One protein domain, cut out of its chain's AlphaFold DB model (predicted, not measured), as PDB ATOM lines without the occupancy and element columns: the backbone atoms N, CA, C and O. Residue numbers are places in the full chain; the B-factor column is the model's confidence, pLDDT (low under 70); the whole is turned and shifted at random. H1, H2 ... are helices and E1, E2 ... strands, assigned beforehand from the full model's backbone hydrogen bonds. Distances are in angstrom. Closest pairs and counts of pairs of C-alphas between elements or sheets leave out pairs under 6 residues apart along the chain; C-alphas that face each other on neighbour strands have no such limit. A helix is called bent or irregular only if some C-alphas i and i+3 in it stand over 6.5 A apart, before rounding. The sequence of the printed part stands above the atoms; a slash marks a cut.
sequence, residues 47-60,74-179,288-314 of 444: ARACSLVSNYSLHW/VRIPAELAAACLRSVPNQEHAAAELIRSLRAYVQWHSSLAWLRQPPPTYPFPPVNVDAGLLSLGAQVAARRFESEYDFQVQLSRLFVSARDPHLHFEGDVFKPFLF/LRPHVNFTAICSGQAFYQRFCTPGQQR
ATOM      1  N   ALA A  47     164.472 127.329  83.448       60.84
ATOM      2  CA  ALA A  47     165.189 128.443  82.831       60.84
ATOM      3  C   ALA A  47     164.946 128.626  81.316       60.84
ATOM      4  O   ALA A  47     165.008 129.752  80.828       60.84
ATOM      5  N   ARG A  48     164.668 127.554  80.561       84.75
ATOM      6  CA  ARG A  48     164.438 127.602  79.103       84.75
ATOM      7  C   ARG A  48     162.965 127.562  78.700       84.75
ATOM      8  O   ARG A  48     162.668 127.807  77.531       84.75
ATOM      9  N   ALA A  49     162.041 127.297  79.622       92.94
ATOM     10  CA  ALA A  49     160.633 127.091  79.288       92.94
ATOM     11  C   ALA A  49     160.014 128.316  78.592       92.94
ATOM     12  O   ALA A  49     159.426 128.178  77.522       92.94
ATOM     13  N   CYS A  50     160.233 129.526  79.118       91.88
ATOM     14  CA  CYS A  50     159.715 130.742  78.483       91.88
ATOM     15  C   CYS A  50     160.304 130.991  77.090       91.88
ATOM     16  O   CYS A  50     159.559 131.356  76.184       91.88
ATOM     17  N   SER A  51     161.595 130.704  76.877       89.38
ATOM     18  CA  SER A  51     162.215 130.827  75.549       89.38
ATOM     19  C   SER A  51     161.581 129.894  74.515       89.38
ATOM     20  O   SER A  51     161.335 130.298  73.381       89.38
ATOM     21  N   LEU A  52     161.237 128.668  74.923       89.19
ATOM     22  CA  LEU A  52     160.545 127.721  74.056       89.19
ATOM     23  C   LEU A  52     159.141 128.228  73.725       89.19
ATOM     24  O   LEU A  52     158.764 128.221  72.558       89.19
ATOM     25  N   VAL A  53     158.399 128.747  74.708       90.00
ATOM     26  CA  VAL A  53     157.085 129.366  74.461       90.00
ATOM     27  C   VAL A  53     157.192 130.583  73.532       90.00
ATOM     28  O   VAL A  53     156.385 130.732  72.615       90.00
ATOM     29  N   SER A  54     158.212 131.427  73.706       85.88
ATOM     30  CA  SER A  54     158.492 132.539  72.792       85.88
ATOM     31  C   SER A  54     158.701 132.034  71.361       85.88
ATOM     32  O   SER A  54     158.140 132.612  70.433       85.88
ATOM     33  N   ASN A  55     159.407 130.919  71.152       82.38
ATOM     34  CA  ASN A  55     159.556 130.324  69.817       82.38
ATOM     35  C   ASN A  55     158.224 129.822  69.239       82.38
ATOM     36  O   ASN A  55     157.943 130.086  68.071       82.38
ATOM     37  N   TYR A  56     157.361 129.193  70.051       78.25
ATOM     38  CA  TYR A  56     155.993 128.842  69.629       78.25
ATOM     39  C   TYR A  56     155.215 130.068  69.127       78.25
ATOM     40  O   TYR A  56     154.476 129.962  68.150       78.25
ATOM     41  N   SER A  57     155.407 131.236  69.752       72.12
ATOM     42  CA  SER A  57     154.746 132.483  69.343       72.12
ATOM     43  C   SER A  57     155.302 133.091  68.045       72.12
ATOM     44  O   SER A  57     154.569 133.766  67.326       72.12
ATOM     45  N   LEU A  58     156.577 132.839  67.721       62.28
ATOM     46  CA  LEU A  58     157.248 133.386  66.533       62.28
ATOM     47  C   LEU A  58     156.884 132.643  65.247       62.28
ATOM     48  O   LEU A  58     156.827 133.260  64.185       62.28
ATOM     49  N   HIS A  59     156.599 131.343  65.329       53.50
ATOM     50  CA  HIS A  59     156.238 130.544  64.157       53.50
ATOM     51  C   HIS A  59     154.868 130.904  63.549       53.50
ATOM     52  O   HIS A  59     154.539 130.380  62.489       53.50
ATOM     53  N   TRP A  60     154.097 131.808  64.173       50.22
ATOM     54  CA  TRP A  60     152.767 132.232  63.712       50.22
ATOM     55  C   TRP A  60     152.481 133.732  63.936       50.22
ATOM     56  O   TRP A  60     151.367 134.127  64.278       50.22
ATOM     57  N   VAL A  74     147.659 129.363  68.444       76.56
ATOM     58  CA  VAL A  74     148.855 128.579  68.784       76.56
ATOM     59  C   VAL A  74     148.581 127.756  70.044       76.56
ATOM     60  O   VAL A  74     148.339 128.312  71.117       76.56
ATOM     61  N   ARG A  75     148.630 126.425  69.908       90.50
ATOM     62  CA  ARG A  75     148.521 125.478  71.022       90.50
ATOM     63  C   ARG A  75     149.911 125.165  71.565       90.50
ATOM     64  O   ARG A  75     150.741 124.581  70.875       90.50
ATOM     65  N   ILE A  76     150.148 125.552  72.809       94.12
ATOM     66  CA  ILE A  76     151.376 125.289  73.563       94.12
ATOM     67  C   ILE A  76     151.086 124.116  74.507       94.12
ATOM     68  O   ILE A  76     150.029 124.121  75.130       94.12
ATOM     69  N   PRO A  77     151.965 123.117  74.678       96.06
ATOM     70  CA  PRO A  77     151.757 122.097  75.708       96.06
ATOM     71  C   PRO A  77     151.539 122.743  77.087       96.06
ATOM     72  O   PRO A  77     152.332 123.596  77.493       96.06
ATOM     73  N   ALA A  78     150.484 122.364  77.819       96.56
ATOM     74  CA  ALA A  78     150.134 123.046  79.072       96.56
ATOM     75  C   ALA A  78     151.272 122.984  80.103       96.56
ATOM     76  O   ALA A  78     151.578 123.975  80.758       96.56
ATOM     77  N   GLU A  79     151.958 121.845  80.190       96.69
ATOM     78  CA  GLU A  79     153.119 121.667  81.065       96.69
ATOM     79  C   GLU A  79     154.272 122.626  80.720       96.69
ATOM     80  O   GLU A  79     154.918 123.153  81.622       96.69
ATOM     81  N   LEU A  80     154.492 122.929  79.433       96.12
ATOM     82  CA  LEU A  80     155.525 123.875  79.002       96.12
ATOM     83  C   LEU A  80     155.179 125.316  79.409       96.12
ATOM     84  O   LEU A  80     156.040 126.044  79.908       96.12
ATOM     85  N   ALA A  81     153.922 125.728  79.229       96.56
ATOM     86  CA  ALA A  81     153.458 127.042  79.672       96.56
ATOM     87  C   ALA A  81     153.505 127.170  81.206       96.56
ATOM     88  O   ALA A  81     153.994 128.173  81.723       96.56
ATOM     89  N   ALA A  82     153.097 126.128  81.938       97.56
ATOM     90  CA  ALA A  82     153.198 126.080  83.394       97.56
ATOM     91  C   ALA A  82     154.656 126.138  83.879       97.56
ATOM     92  O   ALA A  82     154.956 126.846  84.836       97.56
ATOM     93  N   ALA A  83     155.580 125.453  83.198       97.38
ATOM     94  CA  ALA A  83     157.008 125.540  83.494       97.38
ATOM     95  C   ALA A  83     157.564 126.956  83.259       97.38
ATOM     96  O   ALA A  83     158.408 127.409  84.028       97.38
ATOM     97  N   CYS A  84     157.073 127.681  82.246       97.56
ATOM     98  CA  CYS A  84     157.421 129.091  82.068       97.56
ATOM     99  C   CYS A  84     156.900 129.947  83.232       97.56
ATOM    100  O   CYS A  84     157.692 130.681  83.818       97.56
ATOM    101  N   LEU A  85     155.627 129.806  83.621       97.69
ATOM    102  CA  LEU A  85     155.047 130.533  84.760       97.69
ATOM    103  C   LEU A  85     155.808 130.271  86.069       97.69
ATOM    104  O   LEU A  85     156.142 131.210  86.785       97.69
ATOM    105  N   ARG A  86     156.171 129.014  86.340       97.44
ATOM    106  CA  ARG A  86     156.970 128.639  87.519       97.44
ATOM    107  C   ARG A  86     158.433 129.085  87.453       97.44
ATOM    108  O   ARG A  86     159.121 129.064  88.461       97.44
ATOM    109  N   SER A  87     158.932 129.499  86.288       97.31
ATOM    110  CA  SER A  87     160.274 130.089  86.171       97.31
ATOM    111  C   SER A  87     160.307 131.587  86.505       97.31
ATOM    112  O   SER A  87     161.391 132.167  86.591       97.31
ATOM    113  N   VAL A  88     159.139 132.228  86.648       97.56
ATOM    114  CA  VAL A  88     159.013 133.661  86.943       97.56
ATOM    115  C   VAL A  88     159.393 133.903  88.407       97.56
ATOM    116  O   VAL A  88     158.727 133.363  89.289       97.56
ATOM    117  N   PRO A  89     160.432 134.699  88.702       96.88
ATOM    118  CA  PRO A  89     160.887 134.892  90.075       96.88
ATOM    119  C   PRO A  89     159.881 135.714  90.881       96.88
ATOM    120  O   PRO A  89     159.386 136.729  90.389       96.88
ATOM    121  N   ASN A  90     159.628 135.313  92.129       97.50
ATOM    122  CA  ASN A  90     158.893 136.144  93.078       97.50
ATOM    123  C   ASN A  90     159.803 137.275  93.578       97.50
ATOM    124  O   ASN A  90     160.814 137.014  94.226       97.50
ATOM    125  N   GLN A  91     159.473 138.524  93.248       96.12
ATOM    126  CA  GLN A  91     160.249 139.691  93.683       96.12
ATOM    127  C   GLN A  91     159.750 140.140  95.058       96.12
ATOM    128  O   GLN A  91     158.664 140.711  95.159       96.12
ATOM    129  N   GLU A  92     160.527 139.916  96.121       94.75
ATOM    130  CA  GLU A  92     160.005 140.002  97.493       94.75
ATOM    131  C   GLU A  92     159.534 141.413  97.856       94.75
ATOM    132  O   GLU A  92     158.490 141.581  98.483       94.75
ATOM    133  N   HIS A  93     160.273 142.438  97.422       95.75
ATOM    134  CA  HIS A  93     159.893 143.829  97.662       95.75
ATOM    135  C   HIS A  93     158.562 144.169  96.979       95.75
ATOM    136  O   HIS A  93     157.647 144.675  97.620       95.75
ATOM    137  N   ALA A  94     158.419 143.847  95.690       96.25
ATOM    138  CA  ALA A  94     157.190 144.119  94.946       96.25
ATOM    139  C   ALA A  94     156.000 143.299  95.475       96.25
ATOM    140  O   ALA A  94     154.903 143.834  95.619       96.25
ATOM    141  N   ALA A  95     156.217 142.034  95.839       97.31
ATOM    142  CA  ALA A  95     155.198 141.190  96.452       97.31
ATOM    143  C   ALA A  95     154.742 141.740  97.818       97.31
ATOM    144  O   ALA A  95     153.545 141.764  98.106       97.31
ATOM    145  N   ALA A  96     155.661 142.258  98.639       97.62
ATOM    146  CA  ALA A  96     155.323 142.914  99.901       97.62
ATOM    147  C   ALA A  96     154.517 144.213  99.696       97.62
ATOM    148  O   ALA A  96     153.556 144.464 100.430       97.62
ATOM    149  N   GLU A  97     154.864 145.019  98.686       96.81
ATOM    150  CA  GLU A  97     154.095 146.210  98.292       96.81
ATOM    151  C   GLU A  97     152.681 145.851  97.812       96.81
ATOM    152  O   GLU A  97     151.702 146.491  98.214       96.81
ATOM    153  N   LEU A  98     152.554 144.792  97.007       96.69
ATOM    154  CA  LEU A  98     151.261 144.283  96.555       96.69
ATOM    155  C   LEU A  98     150.399 143.858  97.745       96.69
ATOM    156  O   LEU A  98     149.247 144.273  97.841       96.69
ATOM    157  N   ILE A  99     150.952 143.099  98.694       98.25
ATOM    158  CA  ILE A  99     150.223 142.677  99.897       98.25
ATOM    159  C   ILE A  99     149.757 143.884 100.705       98.25
ATOM    160  O   ILE A  99     148.609 143.918 101.141       98.25
ATOM    161  N   ARG A 100     150.605 144.903 100.885       97.69
ATOM    162  CA  ARG A 100     150.214 146.127 101.597       97.69
ATOM    163  C   ARG A 100     149.057 146.842 100.898       97.69
ATOM    164  O   ARG A 100     148.111 147.261 101.562       97.69
ATOM    165  N   SER A 101     149.116 146.929  99.572       96.19
ATOM    166  CA  SER A 101     148.070 147.542  98.749       96.19
ATOM    167  C   SER A 101     146.761 146.753  98.819       96.19
ATOM    168  O   SER A 101     145.700 147.334  99.031       96.19
ATOM    169  N   LEU A 102     146.832 145.421  98.738       97.81
ATOM    170  CA  LEU A 102     145.669 144.545  98.873       97.81
ATOM    171  C   LEU A 102     145.059 144.621 100.268       97.81
ATOM    172  O   LEU A 102     143.840 144.614 100.385       97.81
ATOM    173  N   ARG A 103     145.870 144.761 101.323       97.19
ATOM    174  CA  ARG A 103     145.348 144.999 102.672       97.19
ATOM    175  C   ARG A 103     144.542 146.288 102.724       97.19
ATOM    176  O   ARG A 103     143.421 146.260 103.208       97.19
ATOM    177  N   ALA A 104     145.060 147.386 102.172       95.62
ATOM    178  CA  ALA A 104     144.303 148.635 102.089       95.62
ATOM    179  C   ALA A 104     143.000 148.467 101.287       95.62
ATOM    180  O   ALA A 104     141.962 148.943 101.731       95.62
ATOM    181  N   TYR A 105     143.039 147.744 100.164       94.75
ATOM    182  CA  TYR A 105     141.867 147.436  99.339       94.75
ATOM    183  C   TYR A 105     140.793 146.647 100.103       94.75
ATOM    184  O   TYR A 105     139.638 147.071 100.142       94.75
ATOM    185  N   VAL A 106     141.153 145.542 100.768       96.12
ATOM    186  CA  VAL A 106     140.157 144.681 101.431       96.12
ATOM    187  C   VAL A 106     139.482 145.358 102.621       96.12
ATOM    188  O   VAL A 106     138.345 145.011 102.919       96.12
ATOM    189  N   GLN A 107     140.114 146.341 103.276       92.69
ATOM    190  CA  GLN A 107     139.493 147.061 104.402       92.69
ATOM    191  C   GLN A 107     138.217 147.830 104.012       92.69
ATOM    192  O   GLN A 107     137.407 148.132 104.883       92.69
ATOM    193  N   TRP A 108     137.998 148.105 102.722       90.31
ATOM    194  CA  TRP A 108     136.759 148.717 102.222       90.31
ATOM    195  C   TRP A 108     135.618 147.711 102.030       90.31
ATOM    196  O   TRP A 108     134.499 148.095 101.692       90.31
ATOM    197  N   HIS A 109     135.876 146.416 102.226       92.31
ATOM    198  CA  HIS A 109     134.891 145.379 101.986       92.31
ATOM    199  C   HIS A 109     133.961 145.191 103.194       92.31
ATOM    200  O   HIS A 109     134.378 144.825 104.294       92.31
ATOM    201  N   SER A 110     132.664 145.409 102.987       91.44
ATOM    202  CA  SER A 110     131.660 145.460 104.059       91.44
ATOM    203  C   SER A 110     131.403 144.119 104.755       91.44
ATOM    204  O   SER A 110     130.948 144.099 105.900       91.44
ATOM    205  N   SER A 111     131.700 142.988 104.103       90.56
ATOM    206  CA  SER A 111     131.377 141.658 104.634       90.56
ATOM    207  C   SER A 111     132.461 141.050 105.539       90.56
ATOM    208  O   SER A 111     132.226 140.004 106.142       90.56
ATOM    209  N   LEU A 112     133.621 141.702 105.712       93.62
ATOM    210  CA  LEU A 112     134.781 141.118 106.409       93.62
ATOM    211  C   LEU A 112     134.472 140.572 107.814       93.62
ATOM    212  O   LEU A 112     134.995 139.525 108.201       93.62
ATOM    213  N   ALA A 113     133.631 141.265 108.588       93.06
ATOM    214  CA  ALA A 113     133.250 140.817 109.928       93.06
ATOM    215  C   ALA A 113     132.478 139.486 109.891       93.06
ATOM    216  O   ALA A 113     132.755 138.598 110.698       93.06
ATOM    217  N   TRP A 114     131.574 139.338 108.920       92.88
ATOM    218  CA  TRP A 114     130.757 138.142 108.707       92.88
ATOM    219  C   TRP A 114     131.560 136.993 108.109       92.88
ATOM    220  O   TRP A 114     131.351 135.852 108.496       92.88
ATOM    221  N   LEU A 115     132.521 137.277 107.227       94.19
ATOM    222  CA  LEU A 115     133.429 136.248 106.715       94.19
ATOM    223  C   LEU A 115     134.278 135.650 107.836       94.19
ATOM    224  O   LEU A 115     134.454 134.436 107.907       94.19
ATOM    225  N   ARG A 116     134.765 136.489 108.755       95.88
ATOM    226  CA  ARG A 116     135.596 136.044 109.881       95.88
ATOM    227  C   ARG A 116     134.811 135.234 110.911       95.88
ATOM    228  O   ARG A 116     135.383 134.349 111.543       95.88
ATOM    229  N   GLN A 117     133.544 135.576 111.130       96.44
ATOM    230  CA  GLN A 117     132.662 134.938 112.111       96.44
ATOM    231  C   GLN A 117     131.272 134.753 111.498       96.44
ATOM    232  O   GLN A 117     130.349 135.511 111.811       96.44
ATOM    233  N   PRO A 118     131.116 133.779 110.590       95.12
ATOM    234  CA  PRO A 118     129.848 133.564 109.934       95.12
ATOM    235  C   PRO A 118     128.846 132.929 110.907       95.12
ATOM    236  O   PRO A 118     129.245 132.281 111.883       95.12
ATOM    237  N   PRO A 119     127.534 133.078 110.658       93.06
ATOM    238  CA  PRO A 119     126.515 132.357 111.409       93.06
ATOM    239  C   PRO A 119     126.751 130.835 111.358       93.06
ATOM    240  O   PRO A 119     127.230 130.339 110.338       93.06
ATOM    241  N   PRO A 120     126.340 130.062 112.382       93.31
ATOM    242  CA  PRO A 120     126.518 128.604 112.394       93.31
ATOM    243  C   PRO A 120     125.874 127.863 111.213       93.31
ATOM    244  O   PRO A 120     126.245 126.733 110.919       93.31
ATOM    245  N   THR A 121     124.890 128.481 110.556       90.88
ATOM    246  CA  THR A 121     124.195 127.938 109.381       90.88
ATOM    247  C   THR A 121     124.914 128.224 108.062       90.88
ATOM    248  O   THR A 121     124.452 127.772 107.019       90.88
ATOM    249  N   TYR A 122     125.995 129.007 108.070       91.38
ATOM    250  CA  TYR A 122     126.767 129.280 106.866       91.38
ATOM    251  C   TYR A 122     127.534 128.016 106.443       91.38
ATOM    252  O   TYR A 122     128.242 127.439 107.269       91.38
ATOM    253  N   PRO A 123     127.414 127.563 105.182       90.25
ATOM    254  CA  PRO A 123     127.927 126.255 104.780       90.25
ATOM    255  C   PRO A 123     129.448 126.220 104.562       90.25
ATOM    256  O   PRO A 123     129.999 125.143 104.339       90.25
ATOM    257  N   PHE A 124     130.137 127.365 104.623       91.31
ATOM    258  CA  PHE A 124     131.578 127.453 104.380       91.31
ATOM    259  C   PHE A 124     132.368 127.835 105.636       91.31
ATOM    260  O   PHE A 124     131.830 128.475 106.542       91.31
ATOM    261  N   PRO A 125     133.663 127.474 105.696       93.00
ATOM    262  CA  PRO A 125     134.518 127.849 106.812       93.00
ATOM    263  C   PRO A 125     134.635 129.373 106.989       93.00
ATOM    264  O   PRO A 125     134.591 130.106 105.999       93.00
ATOM    265  N   PRO A 126     134.858 129.857 108.226       95.50
ATOM    266  CA  PRO A 126     135.235 131.245 108.462       95.50
ATOM    267  C   PRO A 126     136.544 131.588 107.747       95.50
ATOM    268  O   PRO A 126     137.497 130.806 107.758       95.50
ATOM    269  N   VAL A 127     136.623 132.798 107.200       95.69
ATOM    270  CA  VAL A 127     137.812 133.327 106.529       95.69
ATOM    271  C   VAL A 127     138.135 134.720 107.045       95.69
ATOM    272  O   VAL A 127     137.301 135.620 107.067       95.69
ATOM    273  N   ASN A 128     139.394 134.919 107.425       97.12
ATOM    274  CA  ASN A 128     139.934 136.235 107.735       97.12
ATOM    275  C   ASN A 128     140.900 136.658 106.623       97.12
ATOM    276  O   ASN A 128     142.073 136.286 106.642       97.12
ATOM    277  N   VAL A 129     140.394 137.432 105.658       97.00
ATOM    278  CA  VAL A 129     141.160 137.852 104.475       97.00
ATOM    279  C   VAL A 129     142.377 138.703 104.861       97.00
ATOM    280  O   VAL A 129     143.470 138.459 104.359       97.00
ATOM    281  N   ASP A 130     142.238 139.640 105.807       96.44
ATOM    282  CA  ASP A 130     143.363 140.483 106.254       96.44
ATOM    283  C   ASP A 130     144.470 139.658 106.930       96.44
ATOM    284  O   ASP A 130     145.652 139.819 106.616       96.44
ATOM    285  N   ALA A 131     144.099 138.716 107.804       97.62
ATOM    286  CA  ALA A 131     145.066 137.813 108.428       97.62
ATOM    287  C   ALA A 131     145.717 136.864 107.407       97.62
ATOM    288  O   ALA A 131     146.906 136.564 107.516       97.62
ATOM    289  N   GLY A 132     144.965 136.421 106.394       98.12
ATOM    290  CA  GLY A 132     145.504 135.655 105.273       98.12
ATOM    291  C   GLY A 132     146.557 136.444 104.493       98.12
ATOM    292  O   GLY A 132     147.644 135.927 104.248       98.12
ATOM    293  N   LEU A 133     146.291 137.718 104.185       98.50
ATOM    294  CA  LEU A 133     147.251 138.600 103.512       98.50
ATOM    295  C   LEU A 133     148.515 138.814 104.355       98.50
ATOM    296  O   LEU A 133     149.623 138.760 103.824       98.50
ATOM    297  N   LEU A 134     148.376 138.997 105.671       98.25
ATOM    298  CA  LEU A 134     149.517 139.064 106.593       98.25
ATOM    299  C   LEU A 134     150.348 137.773 106.592       98.25
ATOM    300  O   LEU A 134     151.576 137.836 106.544       98.25
ATOM    301  N   SER A 135     149.690 136.611 106.608       98.44
ATOM    302  CA  SER A 135     150.352 135.304 106.534       98.44
ATOM    303  C   SER A 135     151.129 135.132 105.226       98.44
ATOM    304  O   SER A 135     152.286 134.709 105.238       98.44
ATOM    305  N   LEU A 136     150.537 135.522 104.092       98.44
ATOM    306  CA  LEU A 136     151.230 135.529 102.802       98.44
ATOM    307  C   LEU A 136     152.417 136.504 102.817       98.44
ATOM    308  O   LEU A 136     153.483 136.167 102.312       98.44
ATOM    309  N   GLY A 137     152.288 137.660 103.476       98.25
ATOM    310  CA  GLY A 137     153.377 138.633 103.622       98.25
ATOM    311  C   GLY A 137     154.562 138.089 104.408       98.25
ATOM    312  O   GLY A 137     155.712 138.269 104.007       98.25
ATOM    313  N   ALA A 138     154.295 137.351 105.486       98.38
ATOM    314  CA  ALA A 138     155.333 136.658 106.242       98.38
ATOM    315  C   ALA A 138     156.033 135.574 105.402       98.38
ATOM    316  O   ALA A 138     157.249 135.411 105.492       98.38
ATOM    317  N   GLN A 139     155.289 134.857 104.552       98.38
ATOM    318  CA  GLN A 139     155.852 133.861 103.636       98.38
ATOM    319  C   GLN A 139     156.728 134.490 102.542       98.38
ATOM    320  O   GLN A 139     157.795 133.947 102.253       98.38
ATOM    321  N   VAL A 140     156.335 135.650 101.994       98.19
ATOM    322  CA  VAL A 140     157.168 136.446 101.072       98.19
ATOM    323  C   VAL A 140     158.475 136.854 101.753       98.19
ATOM    324  O   VAL A 140     159.552 136.579 101.230       98.19
ATOM    325  N   ALA A 141     158.406 137.443 102.954       97.50
ATOM    326  CA  ALA A 141     159.596 137.871 103.698       97.50
ATOM    327  C   ALA A 141     160.545 136.703 104.024       97.50
ATOM    328  O   ALA A 141     161.763 136.867 104.048       97.50
ATOM    329  N   ALA A 142     159.987 135.510 104.240       97.69
ATOM    330  CA  ALA A 142     160.731 134.280 104.480       97.69
ATOM    331  C   ALA A 142     161.129 133.522 103.195       97.69
ATOM    332  O   ALA A 142     161.605 132.392 103.306       97.69
ATOM    333  N   ARG A 143     160.937 134.109 102.001       96.88
ATOM    334  CA  ARG A 143     161.289 133.524 100.691       96.88
ATOM    335  C   ARG A 143     160.701 132.130 100.462       96.88
ATOM    336  O   ARG A 143     161.386 131.218 100.004       96.88
ATOM    337  N   ARG A 144     159.432 131.941 100.829       97.62
ATOM    338  CA  ARG A 144     158.761 130.631 100.754       97.62
ATOM    339  C   ARG A 144     158.078 130.335  99.422       97.62
ATOM    340  O   ARG A 144     157.623 129.212  99.234       97.62
ATOM    341  N   PHE A 145     157.991 131.310  98.524       97.75
ATOM    342  CA  PHE A 145     157.422 131.115  97.194       97.75
ATOM    343  C   PHE A 145     158.528 130.817  96.188       97.75
ATOM    344  O   PHE A 145     159.469 131.594  96.052       97.75
ATOM    345  N   GLU A 146     158.403 129.698  95.478       96.12
ATOM    346  CA  GLU A 146     159.358 129.302  94.435       96.12
ATOM    347  C   GLU A 146     159.250 130.199  93.194       96.12
ATOM    348  O   GLU A 146     160.237 130.414  92.488       96.12
ATOM    349  N   SER A 147     158.061 130.755  92.942       97.88
ATOM    350  CA  SER A 147     157.778 131.598  91.787       97.88
ATOM    351  C   SER A 147     156.709 132.654  92.074       97.88
ATOM    352  O   SER A 147     155.910 132.525  93.006       97.88
ATOM    353  N   GLU A 148     156.658 133.695  91.240       97.94
ATOM    354  CA  GLU A 148     155.574 134.689  91.253       97.94
ATOM    355  C   GLU A 148     154.214 134.028  90.988       97.94
ATOM    356  O   GLU A 148     153.200 134.425  91.559       97.94
ATOM    357  N   TYR A 149     154.201 132.976  90.163       98.00
ATOM    358  CA  TYR A 149     153.005 132.187  89.892       98.00
ATOM    359  C   TYR A 149     152.468 131.518  91.161       98.00
ATOM    360  O   TYR A 149     151.288 131.667  91.471       98.00
ATOM    361  N   ASP A 150     153.321 130.840  91.932       97.81
ATOM    362  CA  ASP A 150     152.886 130.154  93.155       97.81
ATOM    363  C   ASP A 150     152.392 131.149  94.214       97.81
ATOM    364  O   ASP A 150     151.395 130.893  94.894       97.81
ATOM    365  N   PHE A 151     153.033 132.319  94.310       98.38
ATOM    366  CA  PHE A 151     152.583 133.413  95.168       98.38
ATOM    367  C   PHE A 151     151.188 133.930  94.777       98.38
ATOM    368  O   PHE A 151     150.284 133.982  95.617       98.38
ATOM    369  N   GLN A 152     150.979 134.281  93.505       97.81
ATOM    370  CA  GLN A 152     149.700 134.839  93.060       97.81
ATOM    371  C   GLN A 152     148.574 133.794  93.017       97.81
ATOM    372  O   GLN A 152     147.412 134.157  93.203       97.81
ATOM    373  N   VAL A 153     148.880 132.498  92.864       96.50
ATOM    374  CA  VAL A 153     147.904 131.415  93.078       96.50
ATOM    375  C   VAL A 153     147.413 131.421  94.526       96.50
ATOM    376  O   VAL A 153     146.206 131.392  94.752       96.50
ATOM    377  N   GLN A 154     148.307 131.519  95.514       97.31
ATOM    378  CA  GLN A 154     147.895 131.572  96.924       97.31
ATOM    379  C   GLN A 154     147.078 132.833  97.247       97.31
ATOM    380  O   GLN A 154     146.099 132.749  97.991       97.31
ATOM    381  N   LEU A 155     147.412 133.980  96.642       97.38
ATOM    382  CA  LEU A 155     146.569 135.179  96.717       97.38
ATOM    383  C   LEU A 155     145.176 134.926  96.128       97.38
ATOM    384  O   LEU A 155     144.187 135.142  96.821       97.38
ATOM    385  N   SER A 156     145.085 134.417  94.897       95.19
ATOM    386  CA  SER A 156     143.810 134.067  94.250       95.19
ATOM    387  C   SER A 156     142.948 133.179  95.158       95.19
ATOM    388  O   SER A 156     141.776 133.475  95.396       95.19
ATOM    389  N   ARG A 157     143.538 132.144  95.772       94.56
ATOM    390  CA  ARG A 157     142.807 131.232  96.669       94.56
ATOM    391  C   ARG A 157     142.328 131.872  97.954       94.56
ATOM    392  O   ARG A 157     141.228 131.547  98.400       94.56
ATOM    393  N   LEU A 158     143.081 132.812  98.515       97.00
ATOM    394  CA  LEU A 158     142.608 133.591  99.653       97.00
ATOM    395  C   LEU A 158     141.349 134.397  99.293       97.00
ATOM    396  O   LEU A 158     140.379 134.368 100.046       97.00
ATOM    397  N   PHE A 159     141.324 135.060  98.135       95.88
ATOM    398  CA  PHE A 159     140.149 135.816  97.688       95.88
ATOM    399  C   PHE A 159     138.966 134.898  97.346       95.88
ATOM    400  O   PHE A 159     137.850 135.154  97.787       95.88
ATOM    401  N   VAL A 160     139.198 133.772  96.664       94.38
ATOM    402  CA  VAL A 160     138.153 132.762  96.404       94.38
ATOM    403  C   VAL A 160     137.539 132.239  97.707       94.38
ATOM    404  O   VAL A 160     136.321 132.077  97.794       94.38
ATOM    405  N   SER A 161     138.358 132.033  98.745       94.88
ATOM    406  CA  SER A 161     137.885 131.551 100.048       94.88
ATOM    407  C   SER A 161     136.926 132.519 100.747       94.88
ATOM    408  O   SER A 161     136.114 132.080 101.555       94.88
ATOM    409  N   ALA A 162     136.947 133.809 100.391       94.38
ATOM    410  CA  ALA A 162     135.996 134.794 100.897       94.38
ATOM    411  C   ALA A 162     134.561 134.556 100.403       94.38
ATOM    412  O   ALA A 162     133.644 135.179 100.927       94.38
ATOM    413  N   ARG A 163     134.353 133.681  99.407       92.69
ATOM    414  CA  ARG A 163     133.028 133.387  98.842       92.69
ATOM    415  C   ARG A 163     132.275 134.667  98.477       92.69
ATOM    416  O   ARG A 163     131.103 134.817  98.795       92.69
ATOM    417  N   ASP A 164     132.933 135.617  97.825       89.38
ATOM    418  CA  ASP A 164     132.233 136.759  97.247       89.38
ATOM    419  C   ASP A 164     132.683 136.992  95.801       89.38
ATOM    420  O   ASP A 164     133.851 137.313  95.581       89.38
ATOM    421  N   PRO A 165     131.796 136.864  94.794       84.31
ATOM    422  CA  PRO A 165     132.159 137.159  93.411       84.31
ATOM    423  C   PRO A 165     132.561 138.624  93.190       84.31
ATOM    424  O   PRO A 165     133.234 138.921  92.204       84.31
ATOM    425  N   HIS A 166     132.223 139.530  94.113       85.38
ATOM    426  CA  HIS A 166     132.611 140.940  94.047       85.38
ATOM    427  C   HIS A 166     133.914 141.256  94.795       85.38
ATOM    428  O   HIS A 166     134.410 142.376  94.690       85.38
ATOM    429  N   LEU A 167     134.492 140.292  95.524       89.19
ATOM    430  CA  LEU A 167     135.804 140.422  96.157       89.19
ATOM    431  C   LEU A 167     136.782 139.460  95.484       89.19
ATOM    432  O   LEU A 167     136.918 138.303  95.881       89.19
ATOM    433  N   HIS A 168     137.485 139.941  94.466       87.38
ATOM    434  CA  HIS A 168     138.444 139.133  93.724       87.38
ATOM    435  C   HIS A 168     139.757 139.880  93.496       87.38
ATOM    436  O   HIS A 168     139.818 141.107  93.496       87.38
ATOM    437  N   PHE A 169     140.815 139.102  93.291       89.81
ATOM    438  CA  PHE A 169     142.118 139.580  92.858       89.81
ATOM    439  C   PHE A 169     142.533 138.770  91.634       89.81
ATOM    440  O   PHE A 169     142.655 137.547  91.715       89.81
ATOM    441  N   GLU A 170     142.748 139.444  90.506       87.50
ATOM    442  CA  GLU A 170     143.312 138.819  89.313       87.50
ATOM    443  C   GLU A 170     144.791 139.180  89.199       87.50
ATOM    444  O   GLU A 170     145.171 140.330  88.970       87.50
ATOM    445  N   GLY A 171     145.628 138.166  89.384       91.31
ATOM    446  CA  GLY A 171     147.071 138.290  89.297       91.31
ATOM    447  C   GLY A 171     147.569 138.572  87.877       91.31
ATOM    448  O   GLY A 171     147.106 137.981  86.898       91.31
ATOM    449  N   ASP A 172     148.562 139.445  87.743       93.88
ATOM    450  CA  ASP A 172     149.138 139.782  86.443       93.88
ATOM    451  C   ASP A 172     149.961 138.649  85.814       93.88
ATOM    452  O   ASP A 172     150.084 138.591  84.585       93.88
ATOM    453  N   VAL A 173     150.431 137.698  86.626       95.75
ATOM    454  CA  VAL A 173     151.150 136.508  86.168       95.75
ATOM    455  C   VAL A 173     150.262 135.610  85.298       95.75
ATOM    456  O   VAL A 173     150.759 134.866  84.454       95.75
ATOM    457  N   PHE A 174     148.938 135.713  85.443       94.44
ATOM    458  CA  PHE A 174     147.963 134.930  84.687       94.44
ATOM    459  C   PHE A 174     147.625 135.518  83.310       94.44
ATOM    460  O   PHE A 174     147.045 134.825  82.472       94.44
ATOM    461  N   LYS A 175     147.987 136.781  83.047       90.19
ATOM    462  CA  LYS A 175     147.604 137.504  81.819       90.19
ATOM    463  C   LYS A 175     147.965 136.768  80.520       90.19
ATOM    464  O   LYS A 175     147.158 136.814  79.592       90.19
ATOM    465  N   PRO A 176     149.142 136.124  80.376       91.25
ATOM    466  CA  PRO A 176     149.550 135.630  79.062       91.25
ATOM    467  C   PRO A 176     148.796 134.395  78.586       91.25
ATOM    468  O   PRO A 176     148.519 134.278  77.392       91.25
ATOM    469  N   PHE A 177     148.481 133.478  79.499       94.50
ATOM    470  CA  PHE A 177     148.004 132.147  79.147       94.50
ATOM    471  C   PHE A 177     146.529 131.947  79.492       94.50
ATOM    472  O   PHE A 177     145.986 132.489  80.455       94.50
ATOM    473  N   LEU A 178     145.884 131.119  78.680       94.69
ATOM    474  CA  LEU A 178     144.652 130.433  79.025       94.69
ATOM    475  C   LEU A 178     144.900 128.937  78.822       94.69
ATOM    476  O   LEU A 178     145.196 128.506  77.706       94.69
ATOM    477  N   PHE A 179     144.829 128.162  79.899       96.75
ATOM    478  CA  PHE A 179     144.938 126.707  79.863       96.75
ATOM    479  C   PHE A 179     143.607 126.111  79.443       96.75
ATOM    480  O   PHE A 179     142.565 126.552  79.921       96.75
ATOM    481  N   LEU A 288     147.942 131.557  73.985       90.06
ATOM    482  CA  LEU A 288     148.171 132.959  74.307       90.06
ATOM    483  C   LEU A 288     146.842 133.708  74.228       90.06
ATOM    484  O   LEU A 288     146.093 133.545  73.261       90.06
ATOM    485  N   ARG A 289     146.543 134.528  75.238       86.44
ATOM    486  CA  ARG A 289     145.351 135.380  75.190       86.44
ATOM    487  C   ARG A 289     145.464 136.399  74.051       86.44
ATOM    488  O   ARG A 289     146.575 136.808  73.696       86.44
ATOM    489  N   PRO A 290     144.330 136.853  73.487       79.56
ATOM    490  CA  PRO A 290     144.338 137.929  72.505       79.56
ATOM    491  C   PRO A 290     145.140 139.137  73.003       79.56
ATOM    492  O   PRO A 290     145.071 139.497  74.174       79.56
ATOM    493  N   HIS A 291     145.894 139.769  72.099       77.06
ATOM    494  CA  HIS A 291     146.720 140.957  72.372       77.06
ATOM    495  C   HIS A 291     147.946 140.740  73.276       77.06
ATOM    496  O   HIS A 291     148.683 141.693  73.536       77.06
ATOM    497  N   VAL A 292     148.226 139.508  73.708       83.75
ATOM    498  CA  VAL A 292     149.470 139.182  74.411       83.75
ATOM    499  C   VAL A 292     150.611 139.080  73.406       83.75
ATOM    500  O   VAL A 292     150.632 138.196  72.553       83.75
ATOM    501  N   ASN A 293     151.603 139.962  73.537       84.19
ATOM    502  CA  ASN A 293     152.868 139.814  72.827       84.19
ATOM    503  C   ASN A 293     153.863 139.010  73.675       84.19
ATOM    504  O   ASN A 293     154.482 139.553  74.595       84.19
ATOM    505  N   PHE A 294     154.026 137.734  73.321       87.38
ATOM    506  CA  PHE A 294     154.962 136.813  73.969       87.38
ATOM    507  C   PHE A 294     156.327 136.699  73.260       87.38
ATOM    508  O   PHE A 294     157.171 135.894  73.648       87.38
ATOM    509  N   THR A 295     156.578 137.510  72.230       84.69
ATOM    510  CA  THR A 295     157.870 137.495  71.530       84.69
ATOM    511  C   THR A 295     159.006 138.011  72.412       84.69
ATOM    512  O   THR A 295     158.825 138.914  73.237       84.69
ATOM    513  N   ALA A 296     160.195 137.439  72.202       83.12
ATOM    514  CA  ALA A 296     161.436 137.779  72.898       83.12
ATOM    515  C   ALA A 296     161.379 137.604  74.430       83.12
ATOM    516  O   ALA A 296     162.143 138.231  75.165       83.12
ATOM    517  N   ILE A 297     160.495 136.735  74.931       88.00
ATOM    518  CA  ILE A 297     160.435 136.381  76.353       88.00
ATOM    519  C   ILE A 297     161.302 135.147  76.584       88.00
ATOM    520  O   ILE A 297     160.846 134.010  76.524       88.00
ATOM    521  N   CYS A 298     162.592 135.375  76.822       89.50
ATOM    522  CA  CYS A 298     163.584 134.298  76.877       89.50
ATOM    523  C   CYS A 298     163.763 133.666  78.267       89.50
ATOM    524  O   CYS A 298     164.443 132.652  78.387       89.50
ATOM    525  N   SER A 299     163.180 134.245  79.319       91.44
ATOM    526  CA  SER A 299     163.325 133.780  80.705       91.44
ATOM    527  C   SER A 299     162.143 134.222  81.568       91.44
ATOM    528  O   SER A 299     161.402 135.135  81.194       91.44
ATOM    529  N   GLY A 300     162.000 133.627  82.754       94.00
ATOM    530  CA  GLY A 300     161.035 134.089  83.751       94.00
ATOM    531  C   GLY A 300     161.288 135.522  84.233       94.00
ATOM    532  O   GLY A 300     160.341 136.254  84.496       94.00
ATOM    533  N   GLN A 301     162.543 135.987  84.256       94.62
ATOM    534  CA  GLN A 301     162.857 137.391  84.554       94.62
ATOM    535  C   GLN A 301     162.313 138.336  83.469       94.62
ATOM    536  O   GLN A 301     161.729 139.369  83.789       94.62
ATOM    537  N   ALA A 302     162.468 137.975  82.189       92.56
ATOM    538  CA  ALA A 302     161.909 138.749  81.081       92.56
ATOM    539  C   ALA A 302     160.371 138.744  81.108       92.56
ATOM    540  O   ALA A 302     159.742 139.760  80.816       92.56
ATOM    541  N   PHE A 303     159.765 137.621  81.507       95.19
ATOM    542  CA  PHE A 303     158.327 137.538  81.750       95.19
ATOM    543  C   PHE A 303     157.905 138.519  82.849       95.19
ATOM    544  O   PHE A 303     157.004 139.326  82.618       95.19
ATOM    545  N   TYR A 304     158.570 138.490  84.011       96.00
ATOM    546  CA  TYR A 304     158.258 139.369  85.141       96.00
ATOM    547  C   TYR A 304     158.309 140.843  84.722       96.00
ATOM    548  O   TYR A 304     157.375 141.608  84.957       96.00
ATOM    549  N   GLN A 305     159.380 141.236  84.029       93.44
ATOM    550  CA  GLN A 305     159.553 142.599  83.525       93.44
ATOM    551  C   GLN A 305     158.446 143.009  82.544       93.44
ATOM    552  O   GLN A 305     158.015 144.159  82.546       93.44
ATOM    553  N   ARG A 306     157.972 142.082  81.704       91.00
ATOM    554  CA  ARG A 306     156.946 142.367  80.695       91.00
ATOM    555  C   ARG A 306     155.533 142.439  81.273       91.00
ATOM    556  O   ARG A 306     154.749 143.278  80.830       91.00
ATOM    557  N   PHE A 307     155.180 141.530  82.177       92.62
ATOM    558  CA  PHE A 307     153.789 141.330  82.599       92.62
ATOM    559  C   PHE A 307     153.506 141.748  84.038       92.62
ATOM    560  O   PHE A 307     152.397 142.218  84.294       92.62
ATOM    561  N   CYS A 308     154.495 141.628  84.927       94.12
ATOM    562  CA  CYS A 308     154.353 141.840  86.370       94.12
ATOM    563  C   CYS A 308     154.945 143.175  86.855       94.12
ATOM    564  O   CYS A 308     154.910 143.491  88.038       94.12
ATOM    565  N   THR A 309     155.516 143.976  85.949       91.06
ATOM    566  CA  THR A 309     156.040 145.311  86.270       91.06
ATOM    567  C   THR A 309     155.053 146.387  85.804       91.06
ATOM    568  O   THR A 309     154.781 146.485  84.601       91.06
ATOM    569  N   PRO A 310     154.518 147.221  86.717       80.00
ATOM    570  CA  PRO A 310     153.630 148.324  86.357       80.00
ATOM    571  C   PRO A 310     154.250 149.264  85.308       80.00
ATOM    572  O   PRO A 310     155.449 149.534  85.326       80.00
ATOM    573  N   GLY A 311     153.434 149.769  84.378       71.56
ATOM    574  CA  GLY A 311     153.860 150.746  83.362       71.56
ATOM    575  C   GLY A 311     154.611 150.180  82.146       71.56
ATOM    576  O   GLY A 311     154.817 150.905  81.178       71.56
ATOM    577  N   GLN A 312     154.970 148.891  82.138       67.81
ATOM    578  CA  GLN A 312     155.599 148.226  80.978       67.81
ATOM    579  C   GLN A 312     154.585 147.664  79.969       67.81
ATOM    580  O   GLN A 312     154.942 147.234  78.868       67.81
ATOM    581  N   GLN A 313     153.298 147.690  80.314       57.62
ATOM    582  CA  GLN A 313     152.227 147.338  79.393       57.62
ATOM    583  C   GLN A 313     151.933 148.562  78.518       57.62
ATOM    584  O   GLN A 313     151.496 149.593  79.028       57.62
ATOM    585  N   ARG A 314     152.167 148.473  77.197       47.66
ATOM    586  CA  ARG A 314     151.611 149.471  76.264       47.66
ATOM    587  C   ARG A 314     150.105 149.536  76.528       47.66
ATOM    588  O   ARG A 314     149.517 148.460  76.658       47.66
TER     589      ARG A 314
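What this domain is: This is residues 47 to 60, 74 to 179 and 288 to 314 of the 444 residues of the protein "Peptidase S41 family protein" of Colletotrichum salicis (UniProt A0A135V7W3). Two lobes make an elongated model: in one, H3, H5 and H6 lie side by side as a small three-helix bundle; in the other, H1, H2 and H7 meet at a corner near Cys 50, Cys 84 and Gly 300, with the short strand E1 by H2. The first residues of H6 join the bundle to that corner, and little H4 with the loop 117 to 128 lies at the far end of the bundle. The printed part has 147 residues, with seven named helices and one named strand in the order H1 H2 H3 H4 H5 H6 E1 H7, and is mostly helix. It is only just compact, close to loose, with a radius of gyration of the C-alphas of 17.2 A and spans of 56 by 29 by 27 A.

How they stand to each other: Begin with H1, residues 47 to 58, and H2, residues 78 to 86: they touch, closest at the C-alphas of Cys 50 and Cys 84, 4.6 A apart, at a steep tilt of 55 degrees, opposite ways. Next find H3, residues 92 to 106, and H5, residues 129 to 141, which touch at a shallow tilt of 7 degrees, opposite ways; their closest C-alphas, Glu 92 and Val 140, are 5.8 A apart. Between them in the chain is H4, residues 112 to 116, close but not clearly touching H5, with the closest C-alphas, Leu 112 and Val 129, 7.4 A apart. H6, residues 148 to 161, forms a helical hairpin with H5 at a shallow tilt of 15 degrees; Val 129 and Leu 158 have the closest C-alphas, 6.6 A apart. H3 and H6 are near each other. H6 and H2 touch only at their ends, where the C-alphas of Leu 85 and Tyr 149 are 5.8 A apart. E1, residues 177 to 179, pairs with no named strand. H7, residues 300 to 308, and H1 only just touch, with 3 pairs of C-alphas within 8 A, and only at their ends. Every O i to N i+4 pair is within hydrogen-bond range in H2 to H7, and 7 of 8 in H1.

Where its parts are: Find C-alpha 47 at (165.189, 128.443, 82.831); from there H1 runs 18.8 A. H1 is irregular: C-alphas 47 and 50 are 7.4 A apart. H3 starts at C-alpha 92, (160.005, 140.002, 97.493), and runs 20.8 A; H5 runs 18.5 A and H6 20.0 A. H7 ends at C-alpha 308, (154.353, 141.840, 86.370).

The domain as a whole: Look for the two farthest C-alphas at His 59 and Pro 120, 56.7 A apart. Residues 61 to 73 and 180 to 287 are not printed; the gaps are 7.4 A and 9.0 A between C-alphas. The links H4 to H5 and H6 to E1 are long. Confidence is under 70 at residues 47, 58 to 60 and 312 to 314.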